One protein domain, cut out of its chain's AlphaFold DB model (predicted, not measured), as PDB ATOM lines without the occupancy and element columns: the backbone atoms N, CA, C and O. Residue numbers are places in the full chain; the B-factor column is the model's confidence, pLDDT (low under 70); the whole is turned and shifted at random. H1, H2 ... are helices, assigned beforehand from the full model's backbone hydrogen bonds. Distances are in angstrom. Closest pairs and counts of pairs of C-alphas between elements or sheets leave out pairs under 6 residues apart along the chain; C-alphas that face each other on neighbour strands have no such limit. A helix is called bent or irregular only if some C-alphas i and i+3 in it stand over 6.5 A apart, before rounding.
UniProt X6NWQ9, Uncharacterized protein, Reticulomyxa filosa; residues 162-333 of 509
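Overview. This is residues 162 to 333 of the 509 residues of an uncharacterized protein of Reticulomyxa filosa (UniProt X6NWQ9). Five long helices run back and forth in an up-and-down zigzag, with H3 in the middle, the helical hairpin of H1 and H2 on one side of it and the helical hairpin of H4 and H5 on the other. H3, H4 and H5 form a bundle, up and down, each helix running against the one before it, while a long loop leads from H1 to H2 and sticks out at residues 206 to 211. The printed part has 172 residues with five named helices, H1 to H5 in chain order, and no named strand; its class is all helix. It is elongated, spanning 54 by 35 by 27 A, and only just compact, close to loose, with a radius of gyration of the C-alphas of 18.2 A.

Arrangement. Begin with H1, residues 162 to 186, and H2, residues 215 to 237: they touch, closest at the C-alphas of Phe 166 and Tyr 228, 5.3 A apart, and run opposite ways at a shallow tilt of 26 degrees. Go on to H3, residues 242 to 267, the hub, which touches three helices. It touches H2 at a shallow tilt of 23 degrees, opposite ways, with the C-alphas of Asp 230 and Pro 244 closest at 5.2 A. With residues 249 to 261 alone it touches H4, residues 279 to 304, opposite ways at a shallow tilt of 31 degrees; the C-alphas of Val 253 and Phe 296 are closest, at 5.9 A. H5, residues 312 to 333, touches H4 opposite ways at a shallow tilt of 30 degrees, H5 with its residues 315 to 325 alone and H4 with its residues 291 to 302 alone; the closest C-alphas, those of Ala 295 and Val 322, are 6.1 A apart. Look at residues 329 to 333 of H5, which alone touch H3, at its residues 260 to 267 alone: the two helices run the same way at a shallow tilt of 30 degrees, and the C-alphas of Val 264 and Thr 333 are closest, at 4.9 A. H1 is apart from H3, H4 and H5, and H2 is apart from H4 and H5. In H1, H2 and H3 every O i to N i+4 pair is within hydrogen-bond range; in H4 it is 21 of 22 and in H5 15 of 18.

Along the chain. Find C-alpha 162 at (-62.997, 22.693, 80.918); from there H1 runs 35.8 A to C-alpha 186. H2 covers 32.5 A, H3 37.9 A from C-alpha 242 at (-50.065, 34.046, 86.962), and H4 38.4 A. H5 runs 32.8 A to C-alpha 333 at (-39.076, 4.334, 70.136); it is irregular, but only just, with C-alphas 317 and 320 6.51 A apart.

Size, cuts and confidence. The two C-alphas farthest apart, those of Lys 189 and Lys 309, are 56.5 A from each other, and the printed part has no cut. The links H1 to H2, 28 residues, and H3 to H4, 11 residues, are long. In the B-factor column the mean pLDDT of the printed part is 78.2; look for values under 70 at residues 184, 188 to 215, 275, 277 and 305 to 312.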
ATOM      1  N   TYR A 162     -64.279  23.156  80.380       86.69
ATOM      2  CA  TYR A 162     -62.997  22.693  80.918       86.69
ATOM      3  C   TYR A 162     -63.021  22.548  82.442       86.69
ATOM      4  O   TYR A 162     -62.400  21.627  82.972       86.69
ATOM      5  N   LEU A 163     -63.772  23.389  83.158       90.38
ATOM      6  CA  LEU A 163     -63.843  23.354  84.620       90.38
ATOM      7  C   LEU A 163     -64.364  22.000  85.160       90.38
ATOM      8  O   LEU A 163     -63.632  21.347  85.916       90.38
ATOM      9  N   PRO A 164     -65.565  21.510  84.774       92.50
ATOM     10  CA  PRO A 164     -66.036  20.199  85.211       92.50
ATOM     11  C   PRO A 164     -65.185  19.062  84.632       92.50
ATOM     12  O   PRO A 164     -64.983  18.057  85.313       92.50
ATOM     13  N   PHE A 165     -64.637  19.216  83.422       89.12
ATOM     14  CA  PHE A 165     -63.756  18.218  82.812       89.12
ATOM     15  C   PHE A 165     -62.494  17.967  83.653       89.12
ATOM     16  O   PHE A 165     -62.225  16.824  84.030       89.12
ATOM     17  N   PHE A 166     -61.748  19.017  84.015       89.00
ATOM     18  CA  PHE A 166     -60.551  18.881  84.853       89.00
ATOM     19  C   PHE A 166     -60.887  18.406  86.272       89.00
ATOM     20  O   PHE A 166     -60.111  17.642  86.857       89.00
ATOM     21  N   GLY A 167     -62.063  18.760  86.801       92.19
ATOM     22  CA  GLY A 167     -62.572  18.222  88.067       92.19
ATOM     23  C   GLY A 167     -62.770  16.701  88.026       92.19
ATOM     24  O   GLY A 167     -62.170  15.969  88.819       92.19
ATOM     25  N   TRP A 168     -63.547  16.200  87.057       93.19
ATOM     26  CA  TRP A 168     -63.791  14.761  86.873       93.19
ATOM     27  C   TRP A 168     -62.515  13.975  86.576       93.19
ATOM     28  O   TRP A 168     -62.319  12.871  87.102       93.19
ATOM     29  N   MET A 169     -61.622  14.548  85.768       86.88
ATOM     30  CA  MET A 169     -60.316  13.959  85.495       86.88
ATOM     31  C   MET A 169     -59.511  13.835  86.786       86.88
ATOM     32  O   MET A 169     -59.061  12.739  87.105       86.88
ATOM     33  N   THR A 170     -59.411  14.893  87.594       90.94
ATOM     34  CA  THR A 170     -58.681  14.856  88.873       90.94
ATOM     35  C   THR A 170     -59.180  13.738  89.792       90.94
ATOM     36  O   THR A 170     -58.371  12.964  90.306       90.94
ATOM     37  N   VAL A 171     -60.501  13.575  89.938       93.19
ATOM     38  CA  VAL A 171     -61.096  12.479  90.729       93.19
ATOM     39  C   VAL A 171     -60.732  11.112  90.150       93.19
ATOM     40  O   VAL A 171     -60.318  10.211  90.880       93.19
ATOM     41  N   THR A 172     -60.825  10.948  88.831       89.56
ATOM     42  CA  THR A 172     -60.485   9.687  88.157       89.56
ATOM     43  C   THR A 172     -59.011   9.330  88.351       89.56
ATOM     44  O   THR A 172     -58.686   8.205  88.734       89.56
ATOM     45  N   TYR A 173     -58.107  10.295  88.157       83.25
ATOM     46  CA  TYR A 173     -56.674  10.120  88.388       83.25
ATOM     47  C   TYR A 173     -56.367   9.799  89.850       83.25
ATOM     48  O   TYR A 173     -55.501   8.962  90.107       83.25
ATOM     49  N   LEU A 174     -57.092  10.396  90.798       89.12
ATOM     50  CA  LEU A 174     -56.965  10.088  92.219       89.12
ATOM     51  C   LEU A 174     -57.368   8.637  92.509       89.12
ATOM     52  O   LEU A 174     -56.615   7.919  93.163       89.12
ATOM     53  N   LEU A 175     -58.505   8.171  91.982       90.69
ATOM     54  CA  LEU A 175     -58.961   6.787  92.158       90.69
ATOM     55  C   LEU A 175     -57.977   5.782  91.558       90.69
ATOM     56  O   LEU A 175     -57.641   4.788  92.202       90.69
ATOM     57  N   VAL A 176     -57.466   6.053  90.353       84.19
ATOM     58  CA  VAL A 176     -56.446   5.210  89.716       84.19
ATOM     59  C   VAL A 176     -55.150   5.231  90.524       84.19
ATOM     60  O   VAL A 176     -54.560   4.174  90.737       84.19
ATOM     61  N   ALA A 177     -54.718   6.394  91.022       79.00
ATOM     62  CA  ALA A 177     -53.514   6.516  91.839       79.00
ATOM     63  C   ALA A 177     -53.649   5.764  93.171       79.00
ATOM     64  O   ALA A 177     -52.711   5.078  93.572       79.00
ATOM     65  N   LEU A 178     -54.811   5.835  93.824       85.12
ATOM     66  CA  LEU A 178     -55.111   5.088  95.046       85.12
ATOM     67  C   LEU A 178     -55.151   3.585  94.780       85.12
ATOM     68  O   LEU A 178     -54.483   2.825  95.475       85.12
ATOM     69  N   PHE A 179     -55.871   3.151  93.745       84.25
ATOM     70  CA  PHE A 179     -55.926   1.746  93.348       84.25
ATOM     71  C   PHE A 179     -54.529   1.202  93.038       84.25
ATOM     72  O   PHE A 179     -54.141   0.142  93.528       84.25
ATOM     73  N   TRP A 180     -53.743   1.959  92.276       78.69
ATOM     74  CA  TRP A 180     -52.364   1.627  91.957       78.69
ATOM     75  C   TRP A 180     -51.492   1.560  93.209       78.69
ATOM     76  O   TRP A 180     -50.757   0.593  93.400       78.69
ATOM     77  N   PHE A 181     -51.597   2.548  94.095       73.88
ATOM     78  CA  PHE A 181     -50.877   2.570  95.360       73.88
ATOM     79  C   PHE A 181     -51.241   1.368  96.240       73.88
ATOM     80  O   PHE A 181     -50.343   0.765  96.820       73.88
ATOM     81  N   CYS A 182     -52.511   0.955  96.279       79.56
ATOM     82  CA  CYS A 182     -52.972  -0.248  96.976       79.56
ATOM     83  C   CYS A 182     -52.426  -1.538  96.350       79.56
ATOM     84  O   CYS A 182     -51.993  -2.439  97.063       79.56
ATOM     85  N   LEU A 183     -52.388  -1.645  95.021       76.81
ATOM     86  CA  LEU A 183     -51.753  -2.792  94.368       76.81
ATOM     87  C   LEU A 183     -50.263  -2.852  94.699       76.81
ATOM     88  O   LEU A 183     -49.759  -3.915  95.056       76.81
ATOM     89  N   ASN A 184     -49.581  -1.706  94.662       68.44
ATOM     90  CA  ASN A 184     -48.205  -1.620  95.116       68.44
ATOM     91  C   ASN A 184     -48.119  -2.070  96.578       68.44
ATOM     92  O   ASN A 184     -47.348  -2.990  96.805       68.44
ATOM     93  N   ALA A 185     -48.956  -1.536  97.502       72.06
ATOM     94  CA  ALA A 185     -49.180  -1.923  98.927       72.06
ATOM     95  C   ALA A 185     -49.160  -3.436  99.173       72.06
ATOM     96  O   ALA A 185     -48.550  -3.911 100.129       72.06
ATOM     97  N   ILE A 186     -49.787  -4.189  98.278       78.44
ATOM     98  CA  ILE A 186     -49.954  -5.635  98.411       78.44
ATOM     99  C   ILE A 186     -48.760  -6.398  97.809       78.44
ATOM    100  O   ILE A 186     -48.328  -7.403  98.369       78.44
ATOM    101  N   PHE A 187     -48.181  -5.914  96.704       71.12
ATOM    102  CA  PHE A 187     -47.151  -6.621  95.927       71.12
ATOM    103  C   PHE A 187     -45.717  -6.052  96.086       71.12
ATOM    104  O   PHE A 187     -44.885  -6.243  95.200       71.12
ATOM    105  N   TRP A 188     -45.364  -5.409  97.216       61.56
ATOM    106  CA  TRP A 188     -44.039  -4.754  97.427       61.56
ATOM    107  C   TRP A 188     -42.834  -5.672  97.188       61.56
ATOM    108  O   TRP A 188     -41.750  -5.174  96.880       61.56
ATOM    109  N   LYS A 189     -42.995  -6.990  97.359       55.12
ATOM    110  CA  LYS A 189     -41.909  -7.976  97.230       55.12
ATOM    111  C   LYS A 189     -41.630  -8.412  95.787       55.12
ATOM    112  O   LYS A 189     -40.535  -8.891  95.525       55.12
ATOM    113  N   GLU A 190     -42.567  -8.202  94.864       57.53
ATOM    114  CA  GLU A 190     -42.445  -8.601  93.450       57.53
ATOM    115  C   GLU A 190     -42.315  -7.404  92.501       57.53
ATOM    116  O   GLU A 190     -42.344  -7.549  91.279       57.53
ATOM    117  N   LEU A 191     -42.150  -6.198  93.053       54.97
ATOM    118  CA  LEU A 191     -42.069  -4.990  92.249       54.97
ATOM    119  C   LEU A 191     -40.775  -4.971  91.421       54.97
ATOM    120  O   LEU A 191     -39.664  -4.822  91.944       54.97
ATOM    121  N   LEU A 192     -40.936  -5.103  90.105       51.78
ATOM    122  CA  LEU A 192     -39.882  -4.926  89.114       51.78
ATOM    123  C   LEU A 192     -39.166  -3.584  89.347       51.78
ATOM    124  O   LEU A 192     -39.779  -2.519  89.341       51.78
ATOM    125  N   HIS A 193     -37.836  -3.632  89.486       49.12
ATOM    126  CA  HIS A 193     -36.942  -2.480  89.716       49.12
ATOM    127  C   HIS A 193     -36.988  -1.393  88.614       49.12
ATOM    128  O   HIS A 193     -36.287  -0.384  88.696       49.12
ATOM    129  N   VAL A 194     -37.809  -1.583  87.581       51.97
ATOM    130  CA  VAL A 194     -37.891  -0.751  86.375       51.97
ATOM    131  C   VAL A 194     -38.658   0.554  86.614       51.97
ATOM    132  O   VAL A 194     -38.396   1.541  85.933       51.97
ATOM    133  N   GLN A 195     -39.552   0.610  87.608       47.34
ATOM    134  CA  GLN A 195     -40.480   1.741  87.778       47.34
ATOM    135  C   GLN A 195     -39.915   2.962  88.535       47.34
ATOM    136  O   GLN A 195     -40.556   4.008  88.563       47.34
ATOM    137  N   VAL A 196     -38.706   2.904  89.121       48.84
ATOM    138  CA  VAL A 196     -38.307   3.924  90.125       48.84
ATOM    139  C   VAL A 196     -36.907   4.536  89.944       48.84
ATOM    140  O   VAL A 196     -36.613   5.569  90.547       48.84
ATOM    141  N   ALA A 197     -36.026   4.016  89.088       47.97
ATOM    142  CA  ALA A 197     -34.607   4.402  89.171       47.97
ATOM    143  C   ALA A 197     -34.145   5.596  88.301       47.97
ATOM    144  O   ALA A 197     -33.042   6.084  88.524       47.97
ATOM    145  N   PHE A 198     -34.933   6.100  87.339       44.94
ATOM    146  CA  PHE A 198     -34.355   6.921  86.255       44.94
ATOM    147  C   PHE A 198     -34.706   8.417  86.190       44.94
ATOM    148  O   PHE A 198     -34.641   8.979  85.109       44.94
ATOM    149  N   PHE A 199     -35.010   9.133  87.276       42.28
ATOM    150  CA  PHE A 199     -34.900  10.602  87.163       42.28
ATOM    151  C   PHE A 199     -34.167  11.228  88.346       42.28
ATOM    152  O   PHE A 199     -34.588  11.122  89.495       42.28
ATOM    153  N   PHE A 200     -33.005  11.775  87.988       46.25
ATOM    154  CA  PHE A 200     -31.979  12.453  88.776       46.25
ATOM    155  C   PHE A 200     -32.453  13.905  89.098       46.25
ATOM    156  O   PHE A 200     -33.623  14.228  88.901       46.25
ATOM    157  N   PRO A 201     -31.598  14.772  89.653       47.06
ATOM    158  CA  PRO A 201     -31.825  15.659  90.785       47.06
ATOM    159  C   PRO A 201     -32.481  16.991  90.364       47.06
ATOM    160  O   PRO A 201     -31.787  17.953  90.048       47.06
ATOM    161  N   LEU A 202     -33.806  17.093  90.362       45.84
ATOM    162  CA  LEU A 202     -34.428  18.416  90.462       45.84
ATOM    163  C   LEU A 202     -34.530  18.761  91.956       45.84
ATOM    164  O   LEU A 202     -35.071  17.945  92.709       45.84
ATOM    165  N   PRO A 203     -34.034  19.926  92.417       46.84
ATOM    166  CA  PRO A 203     -34.041  20.294  93.839       46.84
ATOM    167  C   PRO A 203     -35.456  20.360  94.442       46.84
ATOM    168  O   PRO A 203     -35.612  20.255  95.653       46.84
ATOM    169  N   PHE A 204     -36.497  20.417  93.606       45.75
ATOM    170  CA  PHE A 204     -37.900  20.354  94.018       45.75
ATOM    171  C   PHE A 204     -38.399  18.929  94.347       45.75
ATOM    172  O   PHE A 204     -39.386  18.755  95.055       45.75
ATOM    173  N   PHE A 205     -37.705  17.882  93.880       46.09
ATOM    174  CA  PHE A 205     -38.140  16.480  94.002       46.09
ATOM    175  C   PHE A 205     -37.459  15.719  95.163       46.09
ATOM    176  O   PHE A 205     -37.716  14.538  95.400       46.09
ATOM    177  N   PHE A 206     -36.594  16.393  95.929       41.53
ATOM    178  CA  PHE A 206     -35.825  15.795  97.028       41.53
ATOM    179  C   PHE A 206     -36.680  15.414  98.259       41.53
ATOM    180  O   PHE A 206     -36.235  14.628  99.093       41.53
ATOM    181  N   PHE A 207     -37.930  15.887  98.361       42.41
ATOM    182  CA  PHE A 207     -38.759  15.716  99.564       42.41
ATOM    183  C   PHE A 207     -39.504  14.363  99.672       42.41
ATOM    184  O   PHE A 207     -40.001  14.009 100.737       42.41
ATOM    185  N   LEU A 208     -39.546  13.542  98.615       42.84
ATOM    186  CA  LEU A 208     -40.324  12.283  98.580       42.84
ATOM    187  C   LEU A 208     -39.458  11.015  98.712       42.84
ATOM    188  O   LEU A 208     -39.702   9.992  98.075       42.84
ATOM    189  N   LYS A 209     -38.422  11.051  99.555       42.19
ATOM    190  CA  LYS A 209     -37.436   9.960  99.690       42.19
ATOM    191  C   LYS A 209     -37.919   8.675 100.394       42.19
ATOM    192  O   LYS A 209     -37.133   7.733 100.451       42.19
ATOM    193  N   LYS A 210     -39.156   8.569 100.911       42.12
ATOM    194  CA  LYS A 210     -39.566   7.408 101.748       42.12
ATOM    195  C   LYS A 210     -40.669   6.470 101.239       42.12
ATOM    196  O   LYS A 210     -40.884   5.445 101.879       42.12
ATOM    197  N   LYS A 211     -41.314   6.699 100.092       44.84
ATOM    198  CA  LYS A 211     -42.227   5.696  99.504       44.84
ATOM    199  C   LYS A 211     -41.966   5.534  98.007       44.84
ATOM    200  O   LYS A 211     -41.889   6.522  97.286       44.84
ATOM    201  N   LYS A 212     -41.832   4.281  97.553       50.47
ATOM    202  CA  LYS A 212     -41.721   3.879  96.139       50.47
ATOM    203  C   LYS A 212     -43.075   4.070  95.438       50.47
ATOM    204  O   LYS A 212     -43.715   3.103  95.052       50.47
ATOM    205  N   VAL A 213     -43.564   5.304  95.385       52.19
ATOM    206  CA  VAL A 213     -44.750   5.651  94.601       52.19
ATOM    207  C   VAL A 213     -44.272   6.078  93.224       52.19
ATOM    208  O   VAL A 213     -43.312   6.844  93.113       52.19
ATOM    209  N   ASP A 214     -44.927   5.573  92.184       59.75
ATOM    210  CA  ASP A 214     -44.635   5.940  90.804       59.75
ATOM    211  C   ASP A 214     -44.762   7.451  90.620       59.75
ATOM    212  O   ASP A 214     -45.854   8.025  90.635       59.75
ATOM    213  N   ARG A 215     -43.606   8.102  90.449       65.88
ATOM    214  CA  ARG A 215     -43.479   9.565  90.357       65.88
ATOM    215  C   ARG A 215     -44.330  10.159  89.234       65.88
ATOM    216  O   ARG A 215     -44.809  11.277  89.363       65.88
ATOM    217  N   VAL A 216     -44.538   9.394  88.163       70.44
ATOM    218  CA  VAL A 216     -45.313   9.808  86.985       70.44
ATOM    219  C   VAL A 216     -46.799   9.951  87.316       70.44
ATOM    220  O   VAL A 216     -47.423  10.917  86.896       70.44
ATOM    221  N   MET A 217     -47.366   9.044  88.116       77.44
ATOM    222  CA  MET A 217     -48.800   9.071  88.425       77.44
ATOM    223  C   MET A 217     -49.165  10.261  89.321       77.44
ATOM    224  O   MET A 217     -50.157  10.947  89.079       77.44
ATOM    225  N   VAL A 218     -48.331  10.539  90.328       78.06
ATOM    226  CA  VAL A 218     -48.493  11.706  91.212       78.06
ATOM    227  C   VAL A 218     -48.371  13.002  90.416       78.06
ATOM    228  O   VAL A 218     -49.140  13.932  90.624       78.06
ATOM    229  N   MET A 219     -47.441  13.050  89.466       80.88
ATOM    230  CA  MET A 219     -47.257  14.205  88.600       80.88
ATOM    231  C   MET A 219     -48.478  14.478  87.709       80.88
ATOM    232  O   MET A 219     -48.891  15.630  87.603       80.88
ATOM    233  N   CYS A 220     -49.104  13.437  87.146       82.56
ATOM    234  CA  CYS A 220     -50.365  13.576  86.407       82.56
ATOM    235  C   CYS A 220     -51.498  14.122  87.290       82.56
ATOM    236  O   CYS A 220     -52.274  14.959  86.840       82.56
ATOM    237  N   LEU A 221     -51.587  13.672  88.548       87.06
ATOM    238  CA  LEU A 221     -52.591  14.170  89.490       87.06
ATOM    239  C   LEU A 221     -52.384  15.659  89.803       87.06
ATOM    240  O   LEU A 221     -53.346  16.421  89.801       87.06
ATOM    241  N   ILE A 222     -51.135  16.070  90.045       88.12
ATOM    242  CA  ILE A 222     -50.794  17.470  90.329       88.12
ATOM    243  C   ILE A 222     -51.126  18.365  89.132       88.12
ATOM    244  O   ILE A 222     -51.679  19.442  89.326       88.12
ATOM    245  N   GLU A 223     -50.840  17.930  87.905       88.25
ATOM    246  CA  GLU A 223     -51.185  18.684  86.695       88.25
ATOM    247  C   GLU A 223     -52.692  18.920  86.570       88.25
ATOM    248  O   GLU A 223     -53.114  20.066  86.428       88.25
ATOM    249  N   MET A 224     -53.503  17.857  86.672       89.25
ATOM    250  CA  MET A 224     -54.965  17.974  86.564       89.25
ATOM    251  C   MET A 224     -55.539  18.861  87.673       89.25
ATOM    252  O   MET A 224     -56.381  19.715  87.400       89.25
ATOM    253  N   ALA A 225     -55.028  18.720  88.900       92.12
ATOM    254  CA  ALA A 225     -55.425  19.566  90.019       92.12
ATOM    255  C   ALA A 225     -55.036  21.034  89.793       92.12
ATOM    256  O   ALA A 225     -55.833  21.922  90.073       92.12
ATOM    257  N   THR A 226     -53.839  21.300  89.262       92.31
ATOM    258  CA  THR A 226     -53.366  22.672  89.015       92.31
ATOM    259  C   THR A 226     -54.215  23.363  87.954       92.31
ATOM    260  O   THR A 226     -54.620  24.502  88.168       92.31
ATOM    261  N   TRP A 227     -54.559  22.668  86.863       90.56
ATOM    262  CA  TRP A 227     -55.493  23.196  85.864       90.56
ATOM    263  C   TRP A 227     -56.883  23.438  86.449       90.56
ATOM    264  O   TRP A 227     -57.452  24.501  86.232       90.56
ATOM    265  N   TYR A 228     -57.414  22.505  87.246       92.88
ATOM    266  CA  TYR A 228     -58.692  22.715  87.928       92.88
ATOM    267  C   TYR A 228     -58.670  23.962  88.827       92.88
ATOM    268  O   TYR A 228     -59.597  24.766  88.770       92.88
ATOM    269  N   PHE A 229     -57.605  24.159  89.611       92.44
ATOM    270  CA  PHE A 229     -57.447  25.354  90.443       92.44
ATOM    271  C   PHE A 229     -57.307  26.638  89.622       92.44
ATOM    272  O   PHE A 229     -57.870  27.653  90.021       92.44
ATOM    273  N   ASP A 230     -56.599  26.605  88.492       91.44
ATOM    274  CA  ASP A 230     -56.482  27.753  87.587       91.44
ATOM    275  C   ASP A 230     -57.854  28.179  87.047       91.44
ATOM    276  O   ASP A 230     -58.252  29.333  87.210       91.44
ATOM    277  N   TYR A 231     -58.633  27.230  86.512       89.88
ATOM    278  CA  TYR A 231     -59.988  27.508  86.031       89.88
ATOM    279  C   TYR A 231     -60.938  27.913  87.162       89.88
ATOM    280  O   TYR A 231     -61.758  28.806  86.978       89.88
ATOM    281  N   LEU A 232     -60.829  27.311  88.349       92.25
ATOM    282  CA  LEU A 232     -61.656  27.691  89.495       92.25
ATOM    283  C   LEU A 232     -61.367  29.132  89.934       92.25
ATOM    284  O   LEU A 232     -62.286  29.904  90.198       92.25
ATOM    285  N   GLN A 233     -60.089  29.508  89.982       91.56
ATOM    286  CA  GLN A 233     -59.680  30.854  90.357       91.56
ATOM    287  C   GLN A 233     -60.078  31.878  89.296       91.56
ATOM    288  O   GLN A 233     -60.546  32.963  89.641       91.56
ATOM    289  N   LEU A 234     -59.962  31.512  88.018       88.81
ATOM    290  CA  LEU A 234     -60.467  32.312  86.912       88.81
ATOM    291  C   LEU A 234     -61.982  32.526  87.026       88.81
ATOM    292  O   LEU A 234     -62.443  33.637  86.792       88.81
ATOM    293  N   ASN A 235     -62.744  31.515  87.460       91.19
ATOM    294  CA  ASN A 235     -64.192  31.644  87.651       91.19
ATOM    295  C   ASN A 235     -64.571  32.626  88.751       91.19
ATOM    296  O   ASN A 235     -65.581  33.311  88.629       91.19
ATOM    297  N   ASN A 236     -63.778  32.654  89.822       89.44
ATOM    298  CA  ASN A 236     -64.085  33.414  91.029       89.44
ATOM    299  C   ASN A 236     -63.579  34.859  90.968       89.44
ATOM    300  O   ASN A 236     -64.207  35.743  91.537       89.44
ATOM    301  N   VAL A 237     -62.428  35.096  90.332       87.00
ATOM    302  CA  VAL A 237     -61.768  36.416  90.298       87.00
ATOM    303  C   VAL A 237     -61.977  37.122  88.954       87.00
ATOM    304  O   VAL A 237     -61.829  38.337  88.878       87.00
ATOM    305  N   GLY A 238     -62.273  36.379  87.883       81.69
ATOM    306  CA  GLY A 238     -62.420  36.920  86.527       81.69
ATOM    307  C   GLY A 238     -61.118  37.330  85.844       81.69
ATOM    308  O   GLY A 238     -61.135  37.759  84.696       81.69
ATOM    309  N   SER A 239     -59.974  37.132  86.500       81.75
ATOM    310  CA  SER A 239     -58.644  37.332  85.920       81.75
ATOM    311  C   SER A 239     -57.760  36.108  86.150       81.75
ATOM    312  O   SER A 239     -57.825  35.451  87.196       81.75
ATOM    313  N   ARG A 240     -56.922  35.775  85.158       78.81
ATOM    314  CA  ARG A 240     -55.984  34.647  85.269       78.81
ATOM    315  C   ARG A 240     -54.858  35.010  86.228       78.81
ATOM    316  O   ARG A 240     -54.041  35.891  85.957       78.81
ATOM    317  N   GLN A 241     -54.781  34.293  87.346       82.19
ATOM    318  CA  GLN A 241     -53.650  34.421  88.254       82.19
ATOM    319  C   GLN A 241     -52.411  33.755  87.655       82.19
ATOM    320  O   GLN A 241     -52.415  32.574  87.323       82.19
ATOM    321  N   GLN A 242     -51.311  34.502  87.589       81.75
ATOM    322  CA  GLN A 242     -50.065  34.046  86.962       81.75
ATOM    323  C   GLN A 242     -49.480  32.782  87.624       81.75
ATOM    324  O   GLN A 242     -48.853  31.966  86.957       81.75
ATOM    325  N   GLY A 243     -49.681  32.600  88.934       87.12
ATOM    326  CA  GLY A 243     -49.108  31.485  89.695       87.12
ATOM    327  C   GLY A 243     -49.624  30.103  89.263       87.12
ATOM    328  O   GLY A 243     -48.830  29.313  88.745       87.12
ATOM    329  N   PRO A 244     -50.920  29.789  89.471       87.06
ATOM    330  CA  PRO A 244     -51.515  28.511  89.066       87.06
ATOM    331  C   PRO A 244     -51.326  28.222  87.577       87.06
ATOM    332  O   PRO A 244     -50.936  27.113  87.220       87.06
ATOM    333  N   PHE A 245     -51.482  29.244  86.737       88.25
ATOM    334  CA  PHE A 245     -51.273  29.156  85.299       88.25
ATOM    335  C   PHE A 245     -49.854  28.683  84.926       88.25
ATOM    336  O   PHE A 245     -49.691  27.665  84.249       88.25
ATOM    337  N   VAL A 246     -48.805  29.362  85.413       89.94
ATOM    338  CA  VAL A 246     -47.409  28.985  85.118       89.94
ATOM    339  C   VAL A 246     -47.078  27.603  85.683       89.94
ATOM    340  O   VAL A 246     -46.378  26.821  85.038       89.94
ATOM    341  N   LEU A 247     -47.595  27.261  86.865       89.94
ATOM    342  CA  LEU A 247     -47.414  25.926  87.435       89.94
ATOM    343  C   LEU A 247     -48.073  24.848  86.566       89.94
ATOM    344  O   LEU A 247     -47.430  23.840  86.264       89.94
ATOM    345  N   GLY A 248     -49.310  25.068  86.114       89.88
ATOM    346  CA  GLY A 248     -50.030  24.154  85.224       89.88
ATOM    347  C   GLY A 248     -49.268  23.927  83.920       89.88
ATOM    348  O   GLY A 248     -49.086  22.783  83.487       89.88
ATOM    349  N   LEU A 249     -48.707  25.000  83.362       90.69
ATOM    350  CA  LEU A 249     -47.864  24.964  82.172       90.69
ATOM    351  C   LEU A 249     -46.609  24.101  82.364       90.69
ATOM    352  O   LEU A 249     -46.337  23.187  81.577       90.69
ATOM    353  N   VAL A 250     -45.859  24.354  83.443       90.94
ATOM    354  CA  VAL A 250     -44.636  23.610  83.774       90.94
ATOM    355  C   VAL A 250     -44.945  22.131  83.983       90.94
ATOM    356  O   VAL A 250     -44.233  21.281  83.438       90.94
ATOM    357  N   PHE A 251     -45.998  21.794  84.733       88.12
ATOM    358  CA  PHE A 251     -46.367  20.397  84.967       88.12
ATOM    359  C   PHE A 251     -46.759  19.686  83.672       88.12
ATOM    360  O   PHE A 251     -46.257  18.589  83.424       88.12
ATOM    361  N   THR A 252     -47.536  20.342  82.809       87.12
ATOM    362  CA  THR A 252     -47.951  19.803  81.505       87.12
ATOM    363  C   THR A 252     -46.756  19.456  80.624       87.12
ATOM    364  O   THR A 252     -46.622  18.324  80.145       87.12
ATOM    365  N   VAL A 253     -45.837  20.406  80.437       89.88
ATOM    366  CA  VAL A 253     -44.655  20.215  79.581       89.88
ATOM    367  C   VAL A 253     -43.740  19.141  80.163       89.88
ATOM    368  O   VAL A 253     -43.256  18.255  79.452       89.88
ATOM    369  N   THR A 254     -43.546  19.166  81.481       86.38
ATOM    370  CA  THR A 254     -42.690  18.196  82.159       86.38
ATOM    371  C   THR A 254     -43.297  16.788  82.086       86.38
ATOM    372  O   THR A 254     -42.563  15.831  81.845       86.38
ATOM    373  N   ARG A 255     -44.624  16.621  82.217       85.06
ATOM    374  CA  ARG A 255     -45.279  15.308  82.078       85.06
ATOM    375  C   ARG A 255     -45.083  14.760  80.672       85.06
ATOM    376  O   ARG A 255     -44.750  13.579  80.531       85.06
ATOM    377  N   ARG A 256     -45.274  15.590  79.641       84.56
ATOM    378  CA  ARG A 256     -45.059  15.191  78.239       84.56
ATOM    379  C   ARG A 256     -43.618  14.731  78.014       84.56
ATOM    380  O   ARG A 256     -43.411  13.635  77.503       84.56
ATOM    381  N   MET A 257     -42.637  15.499  78.497       87.25
ATOM    382  CA  MET A 257     -41.214  15.140  78.438       87.25
ATOM    383  C   MET A 257     -40.936  13.791  79.122       87.25
ATOM    384  O   MET A 257     -40.364  12.888  78.511       87.25
ATOM    385  N   VAL A 258     -41.353  13.637  80.383       82.38
ATOM    386  CA  VAL A 258     -41.095  12.428  81.179       82.38
ATOM    387  C   VAL A 258     -41.753  11.201  80.549       82.38
ATOM    388  O   VAL A 258     -41.132  10.141  80.497       82.38
ATOM    389  N   SER A 259     -42.976  11.341  80.031       84.19
ATOM    390  CA  SER A 259     -43.707  10.244  79.385       84.19
ATOM    391  C   SER A 259     -42.992   9.765  78.119       84.19
ATOM    392  O   SER A 259     -42.736   8.568  77.979       84.19
ATOM    393  N   SER A 260     -42.582  10.687  77.244       85.06
ATOM    394  CA  SER A 260     -41.849  10.361  76.013       85.06
ATOM    395  C   SER A 260     -40.493   9.712  76.304       85.06
ATOM    396  O   SER A 260     -40.143   8.690  75.710       85.06
ATOM    397  N   MET A 261     -39.745  10.244  77.276       84.50
ATOM    398  CA  MET A 261     -38.464   9.660  77.684       84.50
ATOM    399  C   MET A 261     -38.626   8.264  78.292       84.50
ATOM    400  O   MET A 261     -37.800   7.387  78.037       84.50
ATOM    401  N   LEU A 262     -39.684   8.040  79.078       84.81
ATOM    402  CA  LEU A 262     -39.974   6.742  79.685       84.81
ATOM    403  C   LEU A 262     -40.269   5.684  78.618       84.81
ATOM    404  O   LEU A 262     -39.718   4.586  78.688       84.81
ATOM    405  N   VAL A 263     -41.075   6.015  77.605       86.00
ATOM    406  CA  VAL A 263     -41.391   5.098  76.495       86.00
ATOM    407  C   VAL A 263     -40.135   4.715  75.708       86.00
ATOM    408  O   VAL A 263     -39.931   3.530  75.415       86.00
ATOM    409  N   VAL A 264     -39.244   5.674  75.430       89.44
ATOM    410  CA  VAL A 264     -37.952   5.390  74.781       89.44
ATOM    411  C   VAL A 264     -37.060   4.525  75.675       89.44
ATOM    412  O   VAL A 264     -36.494   3.538  75.205       89.44
ATOM    413  N   ALA A 265     -36.960   4.835  76.971       85.62
ATOM    414  CA  ALA A 265     -36.137   4.071  77.908       85.62
ATOM    415  C   ALA A 265     -36.594   2.606  78.028       85.62
ATOM    416  O   ALA A 265     -35.761   1.694  78.009       85.62
ATOM    417  N   VAL A 266     -37.907   2.366  78.091       84.25
ATOM    418  CA  VAL A 266     -38.485   1.013  78.095       84.25
ATOM    419  C   VAL A 266     -38.202   0.300  76.768       84.25
ATOM    420  O   VAL A 266     -37.751  -0.844  76.776       84.25
ATOM    421  N   SER A 267     -38.363   0.987  75.633       88.44
ATOM    422  CA  SER A 267     -38.072   0.433  74.298       88.44
ATOM    423  C   SER A 267     -36.598   0.057  74.095       88.44
ATOM    424  O   SER A 267     -36.296  -0.915  73.403       88.44
ATOM    425  N   LEU A 268     -35.671   0.775  74.740       87.62
ATOM    426  CA  LEU A 268     -34.231   0.470  74.761       87.62
ATOM    427  C   LEU A 268     -33.866  -0.766  75.603       87.62
ATOM    428  O   LEU A 268     -32.713  -1.217  75.583       87.62
ATOM    429  N   GLY A 269     -34.820  -1.306  76.361       82.94
ATOM    430  CA  GLY A 269     -34.609  -2.475  77.199       82.94
ATOM    431  C   GLY A 269     -34.304  -2.175  78.664       82.94
ATOM    432  O   GLY A 269     -33.893  -3.100  79.375       82.94
ATOM    433  N   PHE A 270     -34.458  -0.923  79.122       77.00
ATOM    434  CA  PHE A 270     -34.141  -0.545  80.501       77.00
ATOM    435  C   PHE A 270     -34.945  -1.379  81.499       77.00
ATOM    436  O   PHE A 270     -36.164  -1.512  81.388       77.00
ATOM    437  N   GLY A 271     -34.251  -1.965  82.471       71.31
ATOM    438  CA  GLY A 271     -34.858  -2.672  83.592       71.31
ATOM    439  C   GLY A 271     -35.325  -4.110  83.315       71.31
ATOM    440  O   GLY A 271     -35.383  -4.899  84.251       71.31
ATOM    441  N   VAL A 272     -35.587  -4.495  82.058       72.50
ATOM    442  CA  VAL A 272     -35.949  -5.887  81.691       72.50
ATOM    443  C   VAL A 272     -34.796  -6.632  81.006       72.50
ATOM    444  O   VAL A 272     -34.546  -7.815  81.275       72.50
ATOM    445  N   VAL A 273     -34.101  -5.958  80.086       74.88
ATOM    446  CA  VAL A 273     -33.046  -6.551  79.244       74.88
ATOM    447  C   VAL A 273     -31.666  -6.032  79.639       74.88
ATOM    448  O   VAL A 273     -30.715  -6.811  79.663       74.88
ATOM    449  N   LYS A 274     -31.554  -4.740  79.974       74.94
ATOM    450  CA  LYS A 274     -30.298  -4.082  80.355       74.94
ATOM    451  C   LYS A 274     -30.430  -3.433  81.742       74.94
ATOM    452  O   LYS A 274     -31.373  -2.663  81.946       74.94
ATOM    453  N   PRO A 275     -29.497  -3.691  82.679       65.94
ATOM    454  CA  PRO A 275     -29.521  -3.082  84.012       65.94
ATOM    455  C   PRO A 275     -29.164  -1.585  83.995       65.94
ATOM    456  O   PRO A 275     -29.602  -0.847  84.871       65.94
ATOM    457  N   ALA A 276     -28.426  -1.112  82.983       71.62
ATOM    458  CA  ALA A 276     -28.105   0.302  82.796       71.62
ATOM    459  C   ALA A 276     -28.115   0.692  81.310       71.62
ATOM    460  O   ALA A 276     -27.659  -0.065  80.450       71.62
ATOM    461  N   LEU A 277     -28.623   1.892  81.016       68.56
ATOM    462  CA  LEU A 277     -28.417   2.568  79.734       68.56
ATOM    463  C   LEU A 277     -27.038   3.225  79.806       68.56
ATOM    464  O   LEU A 277     -26.841   4.103  80.641       68.56
ATOM    465  N   GLY A 278     -26.093   2.766  78.981       80.38
ATOM    466  CA  GLY A 278     -24.749   3.346  78.872       80.38
ATOM    467  C   GLY A 278     -24.774   4.753  78.239       80.38
ATOM    468  O   GLY A 278     -25.521   5.612  78.701       80.38
ATOM    469  N   PRO A 279     -24.021   5.035  77.161       84.81
ATOM    470  CA  PRO A 279     -23.974   6.380  76.563       84.81
ATOM    471  C   PRO A 279     -25.335   6.884  76.039       84.81
ATOM    472  O   PRO A 279     -25.577   8.090  76.000       84.81
ATOM    473  N   GLU A 280     -26.261   5.977  75.709       85.81
ATOM    474  CA  GLU A 280     -27.620   6.311  75.250       85.81
ATOM    475  C   GLU A 280     -28.453   7.074  76.293       85.81
ATOM    476  O   GLU A 280     -29.321   7.868  75.936       85.81
ATOM    477  N   LYS A 281     -28.153   6.910  77.591       84.50
ATOM    478  CA  LYS A 281     -28.795   7.683  78.666       84.50
ATOM    479  C   LYS A 281     -28.556   9.183  78.500       84.50
ATOM    480  O   LYS A 281     -29.490   9.966  78.643       84.50
ATOM    481  N   ASN A 282     -27.314   9.583  78.229       86.25
ATOM    482  CA  ASN A 282     -26.952  10.998  78.162       86.25
ATOM    483  C   ASN A 282     -27.594  11.661  76.942       86.25
ATOM    484  O   ASN A 282     -28.096  12.777  77.051       86.25
ATOM    485  N   LYS A 283     -27.660  10.941  75.814       90.88
ATOM    486  CA  LYS A 283     -28.369  11.398  74.614       90.88
ATOM    487  C   LYS A 283     -29.864  11.595  74.879       90.88
ATOM    488  O   LYS A 283     -30.410  12.630  74.514       90.88
ATOM    489  N   LEU A 284     -30.505  10.642  75.564       90.62
ATOM    490  CA  LEU A 284     -31.922  10.736  75.921       90.62
ATOM    491  C   LEU A 284     -32.205  11.946  76.825       90.62
ATOM    492  O   LEU A 284     -33.178  12.659  76.602       90.62
ATOM    493  N   ILE A 285     -31.349  12.196  77.821       88.50
ATOM    494  CA  ILE A 285     -31.479  13.352  78.722       88.50
ATOM    495  C   ILE A 285     -31.299  14.664  77.955       88.50
ATOM    496  O   ILE A 285     -32.136  15.551  78.090       88.50
ATOM    497  N   ALA A 286     -30.258  14.776  77.126       91.56
ATOM    498  CA  ALA A 286     -30.012  15.976  76.328       91.56
ATOM    499  C   ALA A 286     -31.194  16.294  75.395       91.56
ATOM    500  O   ALA A 286     -31.663  17.432  75.362       91.56
ATOM    501  N   LEU A 287     -31.731  15.279  74.706       92.62
ATOM    502  CA  LEU A 287     -32.903  15.426  73.844       92.62
ATOM    503  C   LEU A 287     -34.163  15.811  74.639       92.62
ATOM    504  O   LEU A 287     -34.933  16.661  74.199       92.62
ATOM    505  N   GLY A 288     -34.356  15.226  75.824       90.31
ATOM    506  CA  GLY A 288     -35.455  15.573  76.724       90.31
ATOM    507  C   GLY A 288     -35.401  17.024  77.204       90.31
ATOM    508  O   GLY A 288     -36.419  17.711  77.178       90.31
ATOM    509  N   CYS A 289     -34.224  17.509  77.607       92.31
ATOM    510  CA  CYS A 289     -34.035  18.904  78.008       92.31
ATOM    511  C   CYS A 289     -34.303  19.866  76.845       92.31
ATOM    512  O   CYS A 289     -34.991  20.866  77.031       92.31
ATOM    513  N   LEU A 290     -33.815  19.537  75.645       93.69
ATOM    514  CA  LEU A 290     -34.074  20.322  74.440       93.69
ATOM    515  C   LEU A 290     -35.579  20.405  74.140       93.69
ATOM    516  O   LEU A 290     -36.109  21.490  73.918       93.69
ATOM    517  N   TYR A 291     -36.274  19.268  74.202       92.25
ATOM    518  CA  TYR A 291     -37.726  19.202  74.043       92.25
ATOM    519  C   TYR A 291     -38.470  20.051  75.065       92.25
ATOM    520  O   TYR A 291     -39.374  20.789  74.690       92.25
ATOM    521  N   TRP A 292     -38.079  19.982  76.338       93.88
ATOM    522  CA  TRP A 292     -38.726  20.746  77.399       93.88
ATOM    523  C   TRP A 292     -38.657  22.254  77.149       93.88
ATOM    524  O   TRP A 292     -39.671  22.927  77.287       93.88
ATOM    525  N   VAL A 293     -37.502  22.775  76.717       93.50
ATOM    526  CA  VAL A 293     -37.333  24.208  76.420       93.50
ATOM    527  C   VAL A 293     -38.265  24.646  75.289       93.50
ATOM    528  O   VAL A 293     -39.035  25.590  75.464       93.50
ATOM    529  N   PHE A 294     -38.248  23.941  74.153       91.88
ATOM    530  CA  PHE A 294     -39.100  24.295  73.014       91.88
ATOM    531  C   PHE A 294     -40.589  24.124  73.322       91.88
ATOM    532  O   PHE A 294     -41.388  24.988  72.970       91.88
ATOM    533  N   ALA A 295     -40.967  23.044  74.006       89.56
ATOM    534  CA  ALA A 295     -42.353  22.789  74.378       89.56
ATOM    535  C   ALA A 295     -42.868  23.801  75.414       89.56
ATOM    536  O   ALA A 295     -44.008  24.242  75.303       89.56
ATOM    537  N   PHE A 296     -42.039  24.208  76.380       91.38
ATOM    538  CA  PHE A 296     -42.406  25.232  77.358       91.38
ATOM    539  C   PHE A 296     -42.625  26.587  76.691       91.38
ATOM    540  O   PHE A 296     -43.658  27.213  76.914       91.38
ATOM    541  N   MET A 297     -41.695  27.015  75.830       89.81
ATOM    542  CA  MET A 297     -41.867  28.249  75.062       89.81
ATOM    543  C   MET A 297     -43.128  28.191  74.196       89.81
ATOM    544  O   MET A 297     -43.878  29.157  74.141       89.81
ATOM    545  N   PHE A 298     -43.391  27.056  73.552       86.62
ATOM    546  CA  PHE A 298     -44.550  26.886  72.681       86.62
ATOM    547  C   PHE A 298     -45.875  27.017  73.421       86.62
ATOM    548  O   PHE A 298     -46.742  27.780  72.997       86.62
ATOM    549  N   GLU A 299     -46.009  26.323  74.547       84.25
ATOM    550  CA  GLU A 299     -47.219  26.385  75.359       84.25
ATOM    551  C   GLU A 299     -47.391  27.772  76.007       84.25
ATOM    552  O   GLU A 299     -48.495  28.314  76.014       84.25
ATOM    553  N   ALA A 300     -46.303  28.403  76.471       86.19
ATOM    554  CA  ALA A 300     -46.351  29.765  77.010       86.19
ATOM    555  C   ALA A 300     -46.878  30.769  75.972       86.19
ATOM    556  O   ALA A 300     -47.754  31.576  76.280       86.19
ATOM    557  N   LEU A 301     -46.378  30.691  74.734       83.25
ATOM    558  CA  LEU A 301     -46.794  31.583  73.655       83.25
ATOM    559  C   LEU A 301     -48.249  31.357  73.240       83.25
ATOM    560  O   LEU A 301     -48.994  32.321  73.100       83.25
ATOM    561  N   ILE A 302     -48.682  30.105  73.071       77.44
ATOM    562  CA  ILE A 302     -50.073  29.812  72.686       77.44
ATOM    563  C   ILE A 302     -51.063  30.389  73.693       77.44
ATOM    564  O   ILE A 302     -52.081  30.955  73.295       77.44
ATOM    565  N   HIS A 303     -50.765  30.266  74.982       74.44
ATOM    566  CA  HIS A 303     -51.647  30.778  76.015       74.44
ATOM    567  C   HIS A 303     -51.588  32.304  76.159       74.44
ATOM    568  O   HIS A 303     -52.630  32.908  76.403       74.44
ATOM    569  N   TYR A 304     -50.426  32.935  75.957       71.50
ATOM    570  CA  TYR A 304     -50.298  34.399  75.980       71.50
ATOM    571  C   TYR A 304     -51.023  35.069  74.796       71.50
ATOM    572  O   TYR A 304     -51.613  36.138  74.941       71.50
ATOM    573  N   ASN A 305     -51.080  34.405  73.637       59.94
ATOM    574  CA  ASN A 305     -51.834  34.885  72.471       59.94
ATOM    575  C   ASN A 305     -53.353  34.963  72.705       59.94
ATOM    576  O   ASN A 305     -54.050  35.633  71.946       59.94
ATOM    577  N   GLN A 306     -53.895  34.256  73.704       58.56
ATOM    578  CA  GLN A 306     -55.318  34.368  74.044       58.56
ATOM    579  C   GLN A 306     -55.650  35.717  74.701       58.56
ATOM    580  O   GLN A 306     -56.809  36.129  74.667       58.56
ATOM    581  N   THR A 307     -54.649  36.389  75.276       52.56
ATOM    582  CA  THR A 307     -54.784  37.654  76.011       52.56
ATOM    583  C   THR A 307     -54.244  38.862  75.243       52.56
ATOM    584  O   THR A 307     -54.807  39.942  75.361       52.56
ATOM    585  N   GLU A 308     -53.228  38.695  74.386       52.66
ATOM    586  CA  GLU A 308     -52.669  39.791  73.579       52.66
ATOM    587  C   GLU A 308     -52.533  39.427  72.092       52.66
ATOM    588  O   GLU A 308     -52.324  38.268  71.728       52.66
ATOM    589  N   LYS A 309     -52.611  40.436  71.208       50.81
ATOM    590  CA  LYS A 309     -52.349  40.306  69.761       50.81
ATOM    591  C   LYS A 309     -50.854  40.088  69.510       50.81
ATOM    592  O   LYS A 309     -50.154  40.969  69.023       50.81
ATOM    593  N   VAL A 310     -50.357  38.912  69.856       55.41
ATOM    594  CA  VAL A 310     -49.011  38.480  69.492       55.41
ATOM    595  C   VAL A 310     -48.972  38.140  68.008       55.41
ATOM    596  O   VAL A 310     -49.892  37.530  67.460       55.41
ATOM    597  N   GLU A 311     -47.878  38.515  67.357       64.12
ATOM    598  CA  GLU A 311     -47.704  38.334  65.925       64.12
ATOM    599  C   GLU A 311     -47.671  36.842  65.529       64.12
ATOM    600  O   GLU A 311     -46.910  36.029  66.061       64.12
ATOM    601  N   THR A 312     -48.494  36.479  64.539       69.56
ATOM    602  CA  THR A 312     -48.698  35.102  64.055       69.56
ATOM    603  C   THR A 312     -47.402  34.403  63.612       69.56
ATOM    604  O   THR A 312     -47.312  33.173  63.679       69.56
ATOM    605  N   TRP A 313     -46.372  35.155  63.203       74.38
ATOM    606  CA  TRP A 313     -45.096  34.598  62.736       74.38
ATOM    607  C   TRP A 313     -44.326  33.859  63.838       74.38
ATOM    608  O   TRP A 313     -43.703  32.834  63.564       74.38
ATOM    609  N   MET A 314     -44.414  34.310  65.096       72.94
ATOM    610  CA  MET A 314     -43.687  33.671  66.197       72.94
ATOM    611  C   MET A 314     -44.224  32.257  66.468       72.94
ATOM    612  O   MET A 314     -43.460  31.327  66.734       72.94
ATOM    613  N   ARG A 315     -45.539  32.059  66.301       70.38
ATOM    614  CA  ARG A 315     -46.170  30.733  66.361       70.38
ATOM    615  C   ARG A 315     -45.688  29.839  65.217       70.38
ATOM    616  O   ARG A 315     -45.366  28.677  65.453       70.38
ATOM    617  N   ALA A 316     -45.614  30.373  63.999       79.38
ATOM    618  CA  ALA A 316     -45.190  29.616  62.823       79.38
ATOM    619  C   ALA A 316     -43.751  29.087  62.944       79.38
ATOM    620  O   ALA A 316     -43.475  27.980  62.490       79.38
ATOM    621  N   ILE A 317     -42.854  29.826  63.605       85.00
ATOM    622  CA  ILE A 317     -41.462  29.396  63.821       85.00
ATOM    623  C   ILE A 317     -41.344  28.314  64.901       85.00
ATOM    624  O   ILE A 317     -40.450  27.471  64.826       85.00
ATOM    625  N   LEU A 318     -42.234  28.304  65.898       81.75
ATOM    626  CA  LEU A 318     -42.098  27.422  67.061       81.75
ATOM    627  C   LEU A 318     -42.858  26.089  66.936       81.75
ATOM    628  O   LEU A 318     -42.495  25.118  67.601       81.75
ATOM    629  N   ILE A 319     -43.855  26.003  66.045       82.31
ATOM    630  CA  ILE A 319     -44.556  24.742  65.734       82.31
ATOM    631  C   ILE A 319     -43.594  23.671  65.168       82.31
ATOM    632  O   ILE A 319     -43.582  22.555  65.702       82.31
ATOM    633  N   PRO A 320     -42.779  23.948  64.125       87.44
ATOM    634  CA  PRO A 320     -41.975  22.913  63.476       87.44
ATOM    635  C   PRO A 320     -40.943  22.249  64.404       87.44
ATOM    636  O   PRO A 320     -40.897  21.018  64.420       87.44
ATOM    637  N   PRO A 321     -40.162  22.981  65.232       89.44
ATOM    638  CA  PRO A 321     -39.206  22.361  66.152       89.44
ATOM    639  C   PRO A 321     -39.853  21.375  67.133       89.44
ATOM    640  O   PRO A 321     -39.346  20.268  67.323       89.44
ATOM    641  N   VAL A 322     -40.997  21.736  67.725       85.75
ATOM    642  CA  VAL A 322     -41.715  20.863  68.671       85.75
ATOM    643  C   VAL A 322     -42.246  19.613  67.963       85.75
ATOM    644  O   VAL A 322     -42.116  18.503  68.486       85.75
ATOM    645  N   ALA A 323     -42.793  19.764  66.754       87.31
ATOM    646  CA  ALA A 323     -43.279  18.645  65.947       87.31
ATOM    647  C   ALA A 323     -42.148  17.681  65.540       87.31
ATOM    648  O   ALA A 323     -42.289  16.466  65.697       87.31
ATOM    649  N   ILE A 324     -41.005  18.211  65.093       90.25
ATOM    650  CA  ILE A 324     -39.825  17.417  64.718       90.25
ATOM    651  C   ILE A 324     -39.302  16.629  65.923       90.25
ATOM    652  O   ILE A 324     -39.058  15.430  65.807       90.25
ATOM    653  N   LEU A 325     -39.178  17.260  67.097       91.50
ATOM    654  CA  LEU A 325     -38.711  16.581  68.311       91.50
ATOM    655  C   LEU A 325     -39.652  15.445  68.734       91.50
ATOM    656  O   LEU A 325     -39.179  14.357  69.066       91.50
ATOM    657  N   ASN A 326     -40.973  15.649  68.654       86.50
ATOM    658  CA  ASN A 326     -41.951  14.576  68.868       86.50
ATOM    659  C   ASN A 326     -41.758  13.423  67.865       86.50
ATOM    660  O   ASN A 326     -41.770  12.254  68.257       86.50
ATOM    661  N   GLY A 327     -41.529  13.742  66.587       89.50
ATOM    662  CA  GLY A 327     -41.215  12.757  65.550       89.50
ATOM    663  C   GLY A 327     -39.946  11.955  65.854       89.50
ATOM    664  O   GLY A 327     -39.946  10.733  65.718       89.50
ATOM    665  N   ILE A 328     -38.893  12.611  66.353       93.12
ATOM    666  CA  ILE A 328     -37.643  11.952  66.765       93.12
ATOM    667  C   ILE A 328     -37.891  10.971  67.917       93.12
ATOM    668  O   ILE A 328     -37.391   9.847  67.860       93.12
ATOM    669  N   PHE A 329     -38.678  11.334  68.940       89.94
ATOM    670  CA  PHE A 329     -39.018  10.410  70.035       89.94
ATOM    671  C   PHE A 329     -39.762   9.168  69.537       89.94
ATOM    672  O   PHE A 329     -39.440   8.047  69.944       89.94
ATOM    673  N   TRP A 330     -40.733   9.350  68.641       90.06
ATOM    674  CA  TRP A 330     -41.470   8.245  68.031       90.06
ATOM    675  C   TRP A 330     -40.572   7.340  67.199       90.06
ATOM    676  O   TRP A 330     -40.560   6.124  67.394       90.06
ATOM    677  N   TRP A 331     -39.777   7.933  66.310       92.56
ATOM    678  CA  TRP A 331     -38.813   7.204  65.497       92.56
ATOM    679  C   TRP A 331     -37.849   6.393  66.370       92.56
ATOM    680  O   TRP A 331     -37.701   5.185  66.171       92.56
ATOM    681  N   TRP A 332     -37.264   7.030  67.394       94.44
ATOM    682  CA  TRP A 332     -36.359   6.388  68.351       94.44
ATOM    683  C   TRP A 332     -37.037   5.197  69.042       94.44
ATOM    684  O   TRP A 332     -36.461   4.109  69.151       94.44
ATOM    685  N   THR A 333     -38.280   5.378  69.483       91.44
ATOM    686  CA  THR A 333     -39.076   4.334  70.136       91.44
ATOM    687  C   THR A 333     -39.186   3.091  69.254       91.44
ATOM    688  O   THR A 333     -38.810   2.000  69.691       91.44
TER     689      THR A 333